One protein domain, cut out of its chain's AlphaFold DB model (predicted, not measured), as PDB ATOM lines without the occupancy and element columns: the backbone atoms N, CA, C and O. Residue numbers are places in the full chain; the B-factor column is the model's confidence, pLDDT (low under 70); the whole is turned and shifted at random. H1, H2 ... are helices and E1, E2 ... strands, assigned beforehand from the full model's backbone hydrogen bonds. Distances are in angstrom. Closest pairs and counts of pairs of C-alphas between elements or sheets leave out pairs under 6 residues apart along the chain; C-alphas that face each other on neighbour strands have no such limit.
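This is residues 8 to 115 of the 116 residues of an uncharacterized protein of Parcubacteria group bacterium Gr01-1014_31 (UniProt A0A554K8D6). A six-stranded sheet, strongly twisted and curled like part of a barrel, wraps round helix H2, and helix H1 packs across its other face over E3: three layers, helices on both faces of a sheet. The printed part has 108 residues with two named helices and six named strands, in the order E1 E2 H1 H2 E3 E4 E5 E6; the class is mixed. The mixed sheet runs E1 E2 E6 E3 E4 E5. The whole is compact, with a radius of gyration of the C-alphas of 13.0 A and spans of 34 by 32 by 29 A.

The sheet holds E1, residues 8 to 11, from C-alpha 8 at (-42.902, 9.983, 26.597); E2, residues 14 to 20, 19.8 A long; E6, residues 110 to 114, ending with C-alpha 114 at (-36.673, 7.420, 19.668); E3, residues 69 to 76, 15.5 A; E4, residues 79 to 89, 24.4 A; and E5, residues 92 to 97, 16.4 A. H1 is residues 31 to 40, 14.3 A, and H2 residues 47 to 55, 12.3 A. E3 bends by 87 degrees at residue 73.

E3, E4 and E5 form a meander of two hairpins, each strand the antiparallel neighbour of the one before; within hydrogen-bond range are N 71 and O 84, 3.0 A, and N 87 and O 94, 3.0 A. E6 and E3 are parallel, with N 70 and O 110 at 3.3 A. E2 is antiparallel to E6, with N 17 and O 113 at 2.8 A, and forms a hairpin with E1, with N 9 and O 16 at 2.9 A. H2 touches E3, the closest C-alphas being those of Glu 47 and Trp 74, 4.4 A. H1 has a height over the sheet of 8.1 A and runs across E3 at 73 degrees on the local plane; their closest C-alphas are those of Val 35 and Thr 72, 6.2 A. In H1 and H2 every O i to N i+4 pair is within hydrogen-bond range.

The C-alphas farthest apart, those of Asn 13 and Glu 101, are 36.0 A apart. The printed part has no cut; the links H2 to E3 and E5 to E6 are long. Residue 24 and residues 99 to 108 have pLDDT under 70.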
ATOM      1  N   THR A   8     -42.971   9.597  28.007       88.12
ATOM      2  CA  THR A   8     -42.902   9.983  26.597       88.12
ATOM      3  C   THR A   8     -43.045  11.484  26.446       88.12
ATOM      4  O   THR A   8     -43.928  12.076  27.064       88.12
ATOM      5  N   PHE A   9     -42.236  12.088  25.587       89.06
ATOM      6  CA  PHE A   9     -42.307  13.513  25.291       89.06
ATOM      7  C   PHE A   9     -41.963  13.790  23.831       89.06
ATOM      8  O   PHE A   9     -41.341  12.977  23.148       89.06
ATOM      9  N   THR A  10     -42.394  14.951  23.355       91.62
ATOM     10  CA  THR A  10     -42.108  15.430  22.004       91.62
ATOM     11  C   THR A  10     -41.022  16.488  22.073       91.62
ATOM     12  O   THR A  10     -41.042  17.343  22.956       91.62
ATOM     13  N   LEU A  11     -40.083  16.411  21.140       91.31
ATOM     14  CA  LEU A  11     -38.987  17.348  20.978       91.31
ATOM     15  C   LEU A  11     -38.934  17.724  19.491       91.31
ATOM     16  O   LEU A  11     -38.692  16.866  18.640       91.31
ATOM     17  N   GLY A  12     -39.247  18.976  19.161       90.38
ATOM     18  CA  GLY A  12     -39.464  19.411  17.787       90.38
ATOM     19  C   GLY A  12     -40.574  18.601  17.110       90.38
ATOM     20  O   GLY A  12     -41.749  18.706  17.458       90.38
ATOM     21  N   ASN A  13     -40.199  17.782  16.128       89.81
ATOM     22  CA  ASN A  13     -41.095  16.883  15.396       89.81
ATOM     23  C   ASN A  13     -40.883  15.391  15.715       89.81
ATOM     24  O   ASN A  13     -41.487  14.558  15.043       89.81
ATOM     25  N   ARG A  14     -40.038  15.060  16.698       91.50
ATOM     26  CA  ARG A  14     -39.681  13.684  17.071       91.50
ATOM     27  C   ARG A  14     -40.303  13.312  18.415       91.50
ATOM     28  O   ARG A  14     -40.439  14.161  19.303       91.50
ATOM     29  N   VAL A  15     -40.682  12.048  18.576       90.69
ATOM     30  CA  VAL A  15     -41.235  11.528  19.837       90.69
ATOM     31  C   VAL A  15     -40.216  10.624  20.513       90.69
ATOM     32  O   VAL A  15     -39.707   9.682  19.909       90.69
ATOM     33  N   TYR A  16     -39.962  10.883  21.793       90.75
ATOM     34  CA  TYR A  16     -38.991  10.154  22.596       90.75
ATOM     35  C   TYR A  16     -39.635   9.504  23.814       90.75
ATOM     36  O   TYR A  16     -40.591  10.026  24.388       90.75
ATOM     37  N   GLY A  17     -39.082   8.363  24.219       88.56
ATOM     38  CA  GLY A  17     -39.406   7.647  25.444       88.56
ATOM     39  C   GLY A  17     -38.197   7.549  26.370       88.56
ATOM     40  O   GLY A  17     -37.074   7.334  25.920       88.56
ATOM     41  N   LEU A  18     -38.433   7.673  27.675       85.50
ATOM     42  CA  LEU A  18     -37.450   7.394  28.715       85.50
ATOM     43  C   LEU A  18     -37.680   6.003  29.272       85.50
ATOM     44  O   LEU A  18     -38.703   5.746  29.913       85.50
ATOM     45  N   VAL A  19     -36.704   5.129  29.062       84.31
ATOM     46  CA  VAL A  19     -36.718   3.774  29.609       84.31
ATOM     47  C   VAL A  19     -35.754   3.687  30.793       84.31
ATOM     48  O   VAL A  19     -34.706   4.342  30.800       84.31
ATOM     49  N   PRO A  20     -36.107   2.945  31.852       80.00
ATOM     50  CA  PRO A  20     -35.223   2.779  32.997       80.00
ATOM     51  C   PRO A  20     -33.967   1.991  32.605       80.00
ATOM     52  O   PRO A  20     -34.047   1.004  31.880       80.00
ATOM     53  N   ILE A  21     -32.811   2.410  33.128       76.38
ATOM     54  CA  ILE A  21     -31.550   1.651  33.009       76.38
ATOM     55  C   ILE A  21     -31.620   0.350  33.830       76.38
ATOM     56  O   ILE A  21     -31.117  -0.700  33.420       76.38
ATOM     57  N   PHE A  22     -32.265   0.435  34.995       76.44
ATOM     58  CA  PHE A  22     -32.382  -0.638  35.977       76.44
ATOM     59  C   PHE A  22     -33.655  -1.457  35.764       76.44
ATOM     60  O   PHE A  22     -34.745  -0.901  35.605       76.44
ATOM     61  N   GLN A  23     -33.521  -2.777  35.831       77.19
ATOM     62  CA  GLN A  23     -34.640  -3.702  35.986       77.19
ATOM     63  C   GLN A  23     -35.072  -3.774  37.459       77.19
ATOM     64  O   GLN A  23     -34.366  -3.314  38.364       77.19
ATOM     65  N   GLU A  24     -36.264  -4.323  37.721       69.00
ATOM     66  CA  GLU A  24     -36.760  -4.455  39.093       69.00
ATOM     67  C   GLU A  24     -35.767  -5.251  39.961       69.00
ATOM     68  O   GLU A  24     -35.309  -6.322  39.574       69.00
ATOM     69  N   ALA A  25     -35.462  -4.709  41.146       74.62
ATOM     70  CA  ALA A  25     -34.497  -5.208  42.138       74.62
ATOM     71  C   ALA A  25     -33.000  -4.953  41.867       74.62
ATOM     72  O   ALA A  25     -32.183  -5.252  42.739       74.62
ATOM     73  N   GLU A  26     -32.623  -4.341  40.744       77.88
ATOM     74  CA  GLU A  26     -31.223  -3.979  40.510       77.88
ATOM     75  C   GLU A  26     -30.826  -2.705  41.268       77.88
ATOM     76  O   GLU A  26     -31.511  -1.682  41.223       77.88
ATOM     77  N   THR A  27     -29.684  -2.760  41.954       70.94
ATOM     78  CA  THR A  27     -29.063  -1.600  42.619       70.94
ATOM     79  C   THR A  27     -27.779  -1.146  41.933       70.94
ATOM     80  O   THR A  27     -27.251  -0.098  42.286       70.94
ATOM     81  N   TYR A  28     -27.267  -1.934  40.982       73.88
ATOM     82  CA  TYR A  28     -26.058  -1.657  40.211       73.88
ATOM     83  C   TYR A  28     -26.134  -2.346  38.840       73.88
ATOM     84  O   TYR A  28     -26.578  -3.491  38.758       73.88
ATOM     85  N   VAL A  29     -25.685  -1.663  37.784       76.69
ATOM     86  CA  VAL A  29     -25.569  -2.187  36.413       76.69
ATOM     87  C   VAL A  29     -24.215  -1.747  35.858       76.69
ATOM     88  O   VAL A  29     -23.834  -0.590  36.019       76.69
ATOM     89  N   SER A  30     -23.480  -2.668  35.226       77.94
ATOM     90  CA  SER A  30     -22.208  -2.335  34.574       77.94
ATOM     91  C   SER A  30     -22.433  -1.509  33.304       77.94
ATOM     92  O   SER A  30     -23.459  -1.666  32.639       77.94
ATOM     93  N   ASP A  31     -21.456  -0.690  32.916       78.69
ATOM     94  CA  ASP A  31     -21.554   0.132  31.700       78.69
ATOM     95  C   ASP A  31     -21.804  -0.709  30.444       78.69
ATOM     96  O   ASP A  31     -22.628  -0.343  29.608       78.69
ATOM     97  N   ASN A  32     -21.161  -1.877  30.344       82.31
ATOM     98  CA  ASN A  32     -21.368  -2.807  29.233       82.31
ATOM     99  C   ASN A  32     -22.811  -3.313  29.190       82.31
ATOM    100  O   ASN A  32     -23.451  -3.246  28.148       82.31
ATOM    101  N   THR A  33     -23.351  -3.738  30.335       84.25
ATOM    102  CA  THR A  33     -24.742  -4.203  30.435       84.25
ATOM    103  C   THR A  33     -25.734  -3.092  30.093       84.25
ATOM    104  O   THR A  33     -26.748  -3.341  29.445       84.25
ATOM    105  N   MET A  34     -25.458  -1.855  30.511       82.94
ATOM    106  CA  MET A  34     -26.292  -0.706  30.169       82.94
ATOM    107  C   MET A  34     -26.274  -0.440  28.657       82.94
ATOM    108  O   MET A  34     -27.337  -0.257  28.065       82.94
ATOM    109  N   VAL A  35     -25.100  -0.481  28.017       84.81
ATOM    110  CA  VAL A  35     -24.962  -0.314  26.560       84.81
ATOM    111  C   VAL A  35     -25.667  -1.438  25.799       84.81
ATOM    112  O   VAL A  35     -26.374  -1.153  24.836       84.81
ATOM    113  N   GLU A  36     -25.519  -2.690  26.230       86.38
ATOM    114  CA  GLU A  36     -26.209  -3.844  25.635       86.38
ATOM    115  C   GLU A  36     -27.730  -3.664  25.699       86.38
ATOM    116  O   GLU A  36     -28.409  -3.740  24.678       86.38
ATOM    117  N   ARG A  37     -28.267  -3.297  26.867       86.31
ATOM    118  CA  ARG A  37     -29.703  -3.011  27.024       86.31
ATOM    119  C   ARG A  37     -30.163  -1.839  26.176       86.31
ATOM    120  O   ARG A  37     -31.248  -1.881  25.605       86.31
ATOM    121  N   ALA A  38     -29.355  -0.787  26.087       86.56
ATOM    122  CA  ALA A  38     -29.654   0.348  25.232       86.56
ATOM    123  C   ALA A  38     -29.770  -0.084  23.764       86.56
ATOM    124  O   ALA A  38     -30.682   0.361  23.076       86.56
ATOM    125  N   GLN A  39     -28.914  -0.990  23.292       87.94
ATOM    126  CA  GLN A  39     -29.014  -1.550  21.943       87.94
ATOM    127  C   GLN A  39     -30.258  -2.433  21.773       87.94
ATOM    128  O   GLN A  39     -30.981  -2.273  20.792       87.94
ATOM    129  N   GLU A  40     -30.549  -3.314  22.734       87.06
ATOM    130  CA  GLU A  40     -31.739  -4.181  22.714       87.06
ATOM    131  C   GLU A  40     -33.051  -3.384  22.684       87.06
ATOM    132  O   GLU A  40     -34.014  -3.785  22.033       87.06
ATOM    133  N   LEU A  41     -33.082  -2.238  23.370       83.50
ATOM    134  CA  LEU A  41     -34.240  -1.349  23.457       83.50
ATOM    135  C   LEU A  41     -34.289  -0.298  22.337       83.50
ATOM    136  O   LEU A  41     -35.207   0.519  22.325       83.50
ATOM    137  N   GLY A  42     -33.306  -0.257  21.428       84.69
ATOM    138  CA  GLY A  42     -33.173   0.828  20.444       84.69
ATOM    139  C   GLY A  42     -33.014   2.213  21.092       84.69
ATOM    140  O   GLY A  42     -33.443   3.222  20.537       84.69
ATOM    141  N   ALA A  43     -32.476   2.263  22.308       86.81
ATOM    142  CA  ALA A  43     -32.204   3.454  23.110       86.81
ATOM    143  C   ALA A  43     -30.723   3.873  23.006       86.81
ATOM    144  O   ALA A  43     -30.076   4.244  23.988       86.81
ATOM    145  N   ASN A  44     -30.160   3.740  21.803       88.94
ATOM    146  CA  ASN A  44     -28.749   3.936  21.482       88.94
ATOM    147  C   ASN A  44     -28.513   5.177  20.613       88.94
ATOM    148  O   ASN A  44     -27.727   5.129  19.668       88.94
ATOM    149  N   LEU A  45     -29.203   6.268  20.954       91.25
ATOM    150  CA  LEU A  45     -29.131   7.545  20.246       91.25
ATOM    151  C   LEU A  45     -27.689   8.040  20.107       91.25
ATOM    152  O   LEU A  45     -26.881   7.919  21.041       91.25
ATOM    153  N   ASP A  46     -27.385   8.569  18.927       93.62
ATOM    154  CA  ASP A  46     -26.044   8.972  18.527       93.62
ATOM    155  C   ASP A  46     -25.786  10.475  18.720       93.62
ATOM    156  O   ASP A  46     -26.499  11.172  19.448       93.62
ATOM    157  N   GLU A  47     -24.688  10.963  18.140       94.38
ATOM    158  CA  GLU A  47     -24.322  12.376  18.208       94.38
ATOM    159  C   GLU A  47     -25.355  13.293  17.541       94.38
ATOM    160  O   GLU A  47     -25.619  14.370  18.073       94.38
ATOM    161  N   GLU A  48     -25.954  12.886  16.418       94.44
ATOM    162  CA  GLU A  48     -26.950  13.704  15.718       94.44
ATOM    163  C   GLU A  48     -28.180  13.896  16.609       94.44
ATOM    164  O   GLU A  48     -28.645  15.020  16.816       94.44
ATOM    165  N   ASP A  49     -28.661  12.808  17.208       93.19
ATOM    166  CA  ASP A  49     -29.770  12.854  18.155       93.19
ATOM    167  C   ASP A  49     -29.436  13.706  19.384       93.19
ATOM    168  O   ASP A  49     -30.238  14.532  19.822       93.19
ATOM    169  N   GLY A  50     -28.243  13.543  19.950       92.25
ATOM    170  CA  GLY A  50     -27.817  14.319  21.108       92.25
ATOM    171  C   GLY A  50     -27.706  15.822  20.825       92.25
ATOM    172  O   GLY A  50     -28.097  16.647  21.658       92.25
ATOM    173  N   GLN A  51     -27.231  16.202  19.637       94.25
ATOM    174  CA  GLN A  51     -27.218  17.598  19.197       94.25
ATOM    175  C   GLN A  51     -28.641  18.141  19.018       94.25
ATOM    176  O   GLN A  51     -28.933  19.236  19.503       94.25
ATOM    177  N   PHE A  52     -29.550  17.352  18.441       94.25
ATOM    178  CA  PHE A  52     -30.965  17.713  18.319       94.25
ATOM    179  C   PHE A  52     -31.606  17.994  19.693       94.25
ATOM    180  O   PHE A  52     -32.291  19.003  19.881       94.25
ATOM    181  N   PHE A  53     -31.301  17.175  20.704       93.88
ATOM    182  CA  PHE A  53     -31.696  17.430  22.096       93.88
ATOM    183  C   PHE A  53     -31.157  18.745  22.648       93.88
ATOM    184  O   PHE A  53     -31.880  19.480  23.326       93.88
ATOM    185  N   MET A  54     -29.894  19.062  22.369       92.50
ATOM    186  CA  MET A  54     -29.296  20.317  22.807       92.50
ATOM    187  C   MET A  54     -29.968  21.520  22.142       92.50
ATOM    188  O   MET A  54     -30.209  22.518  22.821       92.50
ATOM    189  N   GLU A  55     -30.309  21.445  20.859       94.81
ATOM    190  CA  GLU A  55     -30.985  22.518  20.120       94.81
ATOM    191  C   GLU A  55     -32.408  22.771  20.635       94.81
ATOM    192  O   GLU A  55     -32.778  23.920  20.887       94.81
ATOM    193  N   HIS A  56     -33.154  21.703  20.911       93.50
ATOM    194  CA  HIS A  56     -34.540  21.752  21.382       93.50
ATOM    195  C   HIS A  56     -34.680  21.689  22.913       93.50
ATOM    196  O   HIS A  56     -35.769  21.487  23.449       93.50
ATOM    197  N   ARG A  57     -33.595  21.910  23.662       91.50
ATOM    198  CA  ARG A  57     -33.539  21.747  25.130       91.50
ATOM    199  C   ARG A  57     -34.598  22.521  25.929       91.50
ATOM    200  O   ARG A  57     -34.885  22.159  27.066       91.50
ATOM    201  N   ALA A  58     -35.153  23.596  25.365       90.12
ATOM    202  CA  ALA A  58     -36.224  24.385  25.980       90.12
ATOM    203  C   ALA A  58     -37.592  23.676  25.961       90.12
ATOM    204  O   ALA A  58     -38.477  24.036  26.732       90.12
ATOM    205  N   GLU A  59     -37.760  22.679  25.093       92.56
ATOM    206  CA  GLU A  59     -38.983  21.886  24.942       92.56
ATOM    207  C   GLU A  59     -38.983  20.645  25.845       92.56
ATOM    208  O   GLU A  59     -40.033  20.047  26.071       92.56
ATOM    209  N   ILE A  60     -37.821  20.268  26.398       90.62
ATOM    210  CA  ILE A  60     -37.703  19.106  27.282       90.62
ATOM    211  C   ILE A  60     -38.550  19.342  28.547       90.62
ATOM    212  O   ILE A  60     -38.296  20.308  29.279       90.62
ATOM    213  N   PRO A  61     -39.522  18.462  28.856       89.44
ATOM    214  CA  PRO A  61     -40.414  18.657  29.991       89.44
ATOM    215  C   PRO A  61     -39.685  18.719  31.335       89.44
ATOM    216  O   PRO A  61     -38.715  18.001  31.582       89.44
ATOM    217  N   ALA A  62     -40.214  19.522  32.261       88.81
ATOM    218  CA  ALA A  62     -39.633  19.684  33.595       88.81
ATOM    219  C   ALA A  62     -39.567  18.372  34.403       88.81
ATOM    220  O   ALA A  62     -38.685  18.194  35.238       88.81
ATOM    221  N   GLU A  63     -40.466  17.423  34.136       86.12
ATOM    222  CA  GLU A  63     -40.444  16.090  34.753       86.12
ATOM    223  C   GLU A  63     -39.195  15.272  34.387       86.12
ATOM    224  O   GLU A  63     -38.753  14.437  35.177       86.12
ATOM    225  N   VAL A  64     -38.581  15.562  33.236       85.75
ATOM    226  CA  VAL A  64     -37.376  14.886  32.745       85.75
ATOM    227  C   VAL A  64     -36.103  15.451  33.384       85.75
ATOM    228  O   VAL A  64     -35.112  14.738  33.510       85.75
ATOM    229  N   GLN A  65     -36.139  16.688  33.891       87.31
ATOM    230  CA  GLN A  65     -34.983  17.392  34.476       87.31
ATOM    231  C   GLN A  65     -34.355  16.681  35.687       87.31
ATOM    232  O   GLN A  65     -33.229  16.981  36.067       87.31
ATOM    233  N   ARG A  66     -35.058  15.736  36.320       82.88
ATOM    234  CA  ARG A  66     -34.523  14.956  37.451       82.88
ATOM    235  C   ARG A  66     -33.708  13.731  37.031       82.88
ATOM    236  O   ARG A  66     -33.179  13.057  37.910       82.88
ATOM    237  N   SER A  67     -33.654  13.428  35.738       83.25
ATOM    238  CA  SER A  67     -32.974  12.251  35.197       83.25
ATOM    239  C   SER A  67     -31.738  12.675  34.414       83.25
ATOM    240  O   SER A  67     -31.757  13.704  33.735       83.25
ATOM    241  N   LEU A  68     -30.687  11.856  34.450       86.62
ATOM    242  CA  LEU A  68     -29.662  11.912  33.415       86.62
ATOM    243  C   LEU A  68     -30.207  11.259  32.145       86.62
ATOM    244  O   LEU A  68     -30.772  10.164  32.199       86.62
ATOM    245  N   LEU A  69     -30.038  11.948  31.020       89.00
ATOM    246  CA  LEU A  69     -30.369  11.452  29.689       89.00
ATOM    247  C   LEU A  69     -29.101  10.900  29.064       89.00
ATOM    248  O   LEU A  69     -28.166  11.655  28.801       89.00
ATOM    249  N   VAL A  70     -29.048   9.589  28.876       88.94
ATOM    250  CA  VAL A  70     -27.842   8.900  28.410       88.94
ATOM    251  C   VAL A  70     -27.951   8.588  26.917       88.94
ATOM    252  O   VAL A  70     -28.944   8.006  26.480       88.94
ATOM    253  N   PHE A  71     -26.912   8.940  26.154       90.81
ATOM    254  CA  PHE A  71     -26.823   8.762  24.701       90.81
ATOM    255  C   PHE A  71     -25.687   7.787  24.384       90.81
ATOM    256  O   PHE A  71     -24.546   8.182  24.142       90.81
ATOM    257  N   THR A  72     -25.967   6.483  24.436       89.56
ATOM    258  CA  THR A  72     -24.924   5.442  24.338       89.56
ATOM    259  C   THR A  72     -24.297   5.314  22.946       89.56
ATOM    260  O   THR A  72     -23.227   4.709  22.816       89.56
ATOM    261  N   GLY A  73     -24.926   5.874  21.908       91.06
ATOM    262  CA  GLY A  73     -24.366   5.995  20.563       91.06
ATOM    263  C   GLY A  73     -23.450   7.211  20.401       91.06
ATOM    264  O   GLY A  73     -22.540   7.184  19.574       91.06
ATOM    265  N   TRP A  74     -23.621   8.256  21.218       93.50
ATOM    266  CA  TRP A  74     -22.793   9.461  21.171       93.50
ATOM    267  C   TRP A  74     -21.477   9.244  21.923       93.50
ATOM    268  O   TRP A  74     -21.380   9.468  23.130       93.50
ATOM    269  N   ARG A  75     -20.445   8.772  21.217       91.31
ATOM    270  CA  ARG A  75     -19.139   8.421  21.805       91.31
ATOM    271  C   ARG A  75     -18.176   9.599  21.877       91.31
ATOM    272  O   ARG A  75     -18.146  10.447  20.991       91.31
ATOM    273  N   HIS A  76     -17.347   9.623  22.923       91.44
ATOM    274  CA  HIS A  76     -16.325  10.659  23.068       91.44
ATOM    275  C   HIS A  76     -15.251  10.508  21.973       91.44
ATOM    276  O   HIS A  76     -14.657   9.429  21.863       91.44
ATOM    277  N   PRO A  77     -14.894  11.577  21.234       89.38
ATOM    278  CA  PRO A  77     -13.960  11.494  20.105       89.38
ATOM    279  C   PRO A  77     -12.578  10.920  20.451       89.38
ATOM    280  O   PRO A  77     -11.992  10.181  19.667       89.38
ATOM    281  N   SER A  78     -12.048  11.244  21.636       90.62
ATOM    282  CA  SER A  78     -10.755  10.724  22.121       90.62
ATOM    283  C   SER A  78     -10.846   9.570  23.127       90.62
ATOM    284  O   SER A  78      -9.808   9.098  23.582       90.62
ATOM    285  N   ASN A  79     -12.049   9.135  23.517       87.50
ATOM    286  CA  ASN A  79     -12.237   8.012  24.439       87.50
ATOM    287  C   ASN A  79     -13.501   7.222  24.060       87.50
ATOM    288  O   ASN A  79     -14.561   7.455  24.630       87.50
ATOM    289  N   PRO A  80     -13.416   6.259  23.132       84.69
ATOM    290  CA  PRO A  80     -14.594   5.541  22.636       84.69
ATOM    291  C   PRO A  80     -15.386   4.760  23.702       84.69
ATOM    292  O   PRO A  80     -16.530   4.379  23.462       84.69
ATOM    293  N   GLN A  81     -14.801   4.514  24.879       83.50
ATOM    294  CA  GLN A  81     -15.504   3.883  26.005       83.50
ATOM    295  C   GLN A  81     -16.456   4.859  26.712       83.50
ATOM    296  O   GLN A  81     -17.467   4.444  27.270       83.50
ATOM    297  N   SER A  82     -16.178   6.161  26.631       87.19
ATOM    298  CA  SER A  82     -17.050   7.229  27.110       87.19
ATOM    299  C   SER A  82     -18.195   7.500  26.136       87.19
ATOM    300  O   SER A  82     -18.010   7.535  24.917       87.19
ATOM    301  N   PHE A  83     -19.371   7.780  26.688       89.25
ATOM    302  CA  PHE A  83     -20.544   8.254  25.958       89.25
ATOM    303  C   PHE A  83     -21.075   9.554  26.568       89.25
ATOM    304  O   PHE A  83     -20.743   9.905  27.706       89.25
ATOM    305  N   ALA A  84     -21.851  10.302  25.793       91.75
ATOM    306  CA  ALA A  84     -22.434  11.552  26.238       91.75
ATOM    307  C   ALA A  84     -23.647  11.311  27.141       91.75
ATOM    308  O   ALA A  84     -24.411  10.354  26.981       91.75
ATOM    309  N   TYR A  85     -23.849  12.237  28.068       90.56
ATOM    310  CA  TYR A  85     -25.104  12.384  28.780       90.56
ATOM    311  C   TYR A  85     -25.493  13.859  28.861       90.56
ATOM    312  O   TYR A  85     -24.646  14.754  28.775       90.56
ATOM    313  N   MET A  86     -26.784  14.103  29.059       92.12
ATOM    314  CA  MET A  86     -27.318  15.415  29.394       92.12
ATOM    315  C   MET A  86     -27.917  15.407  30.794       92.12
ATOM    316  O   MET A  86     -28.629  14.478  31.176       92.12
ATOM    317  N   GLY A  87     -27.634  16.463  31.550       90.12
ATOM    318  CA  GLY A  87     -28.187  16.686  32.881       90.12
ATOM    319  C   GLY A  87     -28.731  18.100  33.031       90.12
ATOM    320  O   GLY A  87     -28.372  19.003  32.272       90.12
ATOM    321  N   TRP A  88     -29.590  18.299  34.025       90.75
ATOM    322  CA  TRP A  88     -30.120  19.609  34.390       90.75
ATOM    323  C   TRP A  88     -29.464  20.107  35.678       90.75
ATOM    324  O   TRP A  88     -29.620  19.501  36.736       90.75
ATOM    325  N   VAL A  89     -28.732  21.221  35.606       88.19
ATOM    326  CA  VAL A  89     -28.082  21.849  36.768       88.19
ATOM    327  C   VAL A  89     -28.187  23.364  36.654       88.19
ATOM    328  O   VAL A  89     -27.790  23.938  35.644       88.19
ATOM    329  N   GLY A  90     -28.661  24.020  37.717       88.12
ATOM    330  CA  GLY A  90     -28.719  25.485  37.789       88.12
ATOM    331  C   GLY A  90     -29.560  26.101  36.670       88.12
ATOM    332  O   GLY A  90     -29.098  27.017  35.995       88.12
ATOM    333  N   ASP A  91     -30.753  25.545  36.455       88.12
ATOM    334  CA  ASP A  91     -31.746  25.991  35.470       88.12
ATOM    335  C   ASP A  91     -31.323  25.895  33.995       88.12
ATOM    336  O   ASP A  91     -31.830  26.612  33.129       88.12
ATOM    337  N   LYS A  92     -30.389  24.993  33.687       90.88
ATOM    338  CA  LYS A  92     -29.955  24.727  32.316       90.88
ATOM    339  C   LYS A  92     -29.626  23.259  32.094       90.88
ATOM    340  O   LYS A  92     -29.070  22.585  32.963       90.88
ATOM    341  N   TRP A  93     -29.905  22.805  30.876       93.19
ATOM    342  CA  TRP A  93     -29.353  21.567  30.347       93.19
ATOM    343  C   TRP A  93     -27.878  21.766  30.008       93.19
ATOM    344  O   TRP A  93     -27.501  22.778  29.411       93.19
ATOM    345  N   TYR A  94     -27.051  20.795  30.370       92.25
ATOM    346  CA  TYR A  94     -25.660  20.713  29.945       92.25
ATOM    347  C   TYR A  94     -25.378  19.326  29.380       92.25
ATOM    348  O   TYR A  94     -25.973  18.342  29.817       92.25
ATOM    349  N   GLN A  95     -24.452  19.269  28.427       93.50
ATOM    350  CA  GLN A  95     -23.860  18.029  27.952       93.50
ATOM    351  C   GLN A  95     -22.546  17.800  28.695       93.50
ATOM    352  O   GLN A  95     -21.785  18.737  28.951       93.50
ATOM    353  N   ALA A  96     -22.295  16.550  29.051       91.25
ATOM    354  CA  ALA A  96     -21.019  16.109  29.573       91.25
ATOM    355  C   ALA A  96     -20.724  14.685  29.103       91.25
ATOM    356  O   ALA A  96     -21.553  14.005  28.494       91.25
ATOM    357  N   TRP A  97     -19.500  14.253  29.372       89.75
ATOM    358  CA  TRP A  97     -19.026  12.931  29.014       89.75
ATOM    359  C   TRP A  97     -18.966  12.056  30.248       89.75
ATOM    360  O   TRP A  97     -18.461  12.464  31.295       89.75
ATOM    361  N   TYR A  98     -19.477  10.844  30.109       80.62
ATOM    362  CA  TYR A  98     -19.311   9.815  31.111       80.62
ATOM    363  C   TYR A  98     -17.845   9.369  31.158       80.62
ATOM    364  O   TYR A  98     -17.259   9.049  30.123       80.62
ATOM    365  N   LEU A  99     -17.247   9.344  32.349       66.50
ATOM    366  CA  LEU A  99     -15.948   8.720  32.584       66.50
ATOM    367  C   LEU A  99     -16.208   7.344  33.210       66.50
ATOM    368  O   LEU A  99     -16.713   7.307  34.336       66.50
ATOM    369  N   PRO A 100     -15.882   6.240  32.514       59.25
ATOM    370  CA  PRO A 100     -15.949   4.910  33.103       59.25
ATOM    371  C   PRO A 100     -15.188   4.877  34.433       59.25
ATOM    372  O   PRO A 100     -14.127   5.490  34.538       59.25
ATOM    373  N   GLU A 101     -15.744   4.176  35.427       57.56
ATOM    374  CA  GLU A 101     -15.204   3.951  36.789       57.56
ATOM    375  C   GLU A 101     -15.484   5.018  37.869       57.56
ATOM    376  O   GLU A 101     -15.200   4.761  39.039       57.56
ATOM    377  N   LEU A 102     -16.068   6.182  37.547       51.62
ATOM    378  CA  LEU A 102     -16.264   7.270  38.532       51.62
ATOM    379  C   LEU A 102     -17.717   7.589  38.900       51.62
ATOM    380  O   LEU A 102     -17.949   8.439  39.763       51.62
ATOM    381  N   VAL A 103     -18.698   6.954  38.265       57.56
ATOM    382  CA  VAL A 103     -20.110   7.310  38.438       57.56
ATOM    383  C   VAL A 103     -20.933   6.059  38.716       57.56
ATOM    384  O   VAL A 103     -20.959   5.119  37.928       57.56
ATOM    385  N   GLU A 104     -21.618   6.057  39.856       60.81
ATOM    386  CA  GLU A 104     -22.657   5.080  40.159       60.81
ATOM    387  C   GLU A 104     -23.955   5.531  39.483       60.81
ATOM    388  O   GLU A 104     -24.524   6.564  39.847       60.81
ATOM    389  N   TRP A 105     -24.430   4.767  38.499       66.12
ATOM    390  CA  TRP A 105     -25.780   4.942  37.968       66.12
ATOM    391  C   TRP A 105     -26.792   4.732  39.096       66.12
ATOM    392  O   TRP A 105     -26.677   3.803  39.897       66.12
ATOM    393  N   CYS A 106     -27.809   5.580  39.163       64.56
ATOM    394  CA  CYS A 106     -28.874   5.477  40.144       64.56
ATOM    395  C   CYS A 106     -30.197   5.097  39.473       64.56
ATOM    396  O   CYS A 106     -30.431   5.349  38.293       64.56
ATOM    397  N   LYS A 107     -31.135   4.553  40.252       66.81
ATOM    398  CA  LYS A 107     -32.472   4.139  39.777       66.81
ATOM    399  C   LYS A 107     -33.291   5.230  39.059       66.81
ATOM    400  O   LYS A 107     -34.366   4.941  38.530       66.81
ATOM    401  N   TYR A 108     -32.849   6.486  39.092       69.12
ATOM    402  CA  TYR A 108     -33.494   7.615  38.421       69.12
ATOM    403  C   TYR A 108     -32.923   7.903  37.031       69.12
ATOM    404  O   TYR A 108     -33.560   8.630  36.277       69.12
ATOM    405  N   ASP A 109     -31.802   7.291  36.659       72.38
ATOM    406  CA  ASP A 109     -31.196   7.487  35.347       72.38
ATOM    407  C   ASP A 109     -31.998   6.767  34.258       72.38
ATOM    408  O   ASP A 109     -32.641   5.727  34.494       72.38
ATOM    409  N   ARG A 110     -32.043   7.377  33.072       78.06
ATOM    410  CA  ARG A 110     -32.914   6.959  31.972       78.06
ATOM    411  C   ARG A 110     -32.133   6.885  30.667       78.06
ATOM    412  O   ARG A 110     -31.338   7.769  30.351       78.06
ATOM    413  N   LEU A 111     -32.410   5.846  29.885       81.12
ATOM    414  CA  LEU A 111     -32.007   5.797  28.483       81.12
ATOM    415  C   LEU A 111     -33.067   6.512  27.654       81.12
ATOM    416  O   LEU A 111     -34.263   6.425  27.952       81.12
ATOM    417  N   VAL A 112     -32.617   7.196  26.611       80.75
ATOM    418  CA  VAL A 112     -33.499   7.872  25.667       80.75
ATOM    419  C   VAL A 112     -33.695   6.973  24.451       80.75
ATOM    420  O   VAL A 112     -32.730   6.518  23.846       80.75
ATOM    421  N   HIS A 113     -34.948   6.724  24.097       83.31
ATOM    422  CA  HIS A 113     -35.353   5.926  22.947       83.31
ATOM    423  C   HIS A 113     -36.181   6.786  21.989       83.31
ATOM    424  O   HIS A 113     -37.107   7.467  22.429       83.31
ATOM    425  N   CYS A 114     -35.860   6.765  20.694       82.19
ATOM    426  CA  CYS A 114     -36.673   7.420  19.668       82.19
ATOM    427  C   CYS A 114     -37.819   6.489  19.252       82.19
ATOM    428  O   CYS A 114     -37.574   5.354  18.852       82.19
ATOM    429  N   ILE A 115     -39.058   6.971  19.353       82.38
ATOM    430  CA  ILE A 115     -40.269   6.204  19.027       82.38
ATOM    431  C   ILE A 115     -40.685   6.436  17.565       82.38
ATOM    432  O   ILE A 115     -41.143   5.497  16.909       82.38
TER     433      ILE A 115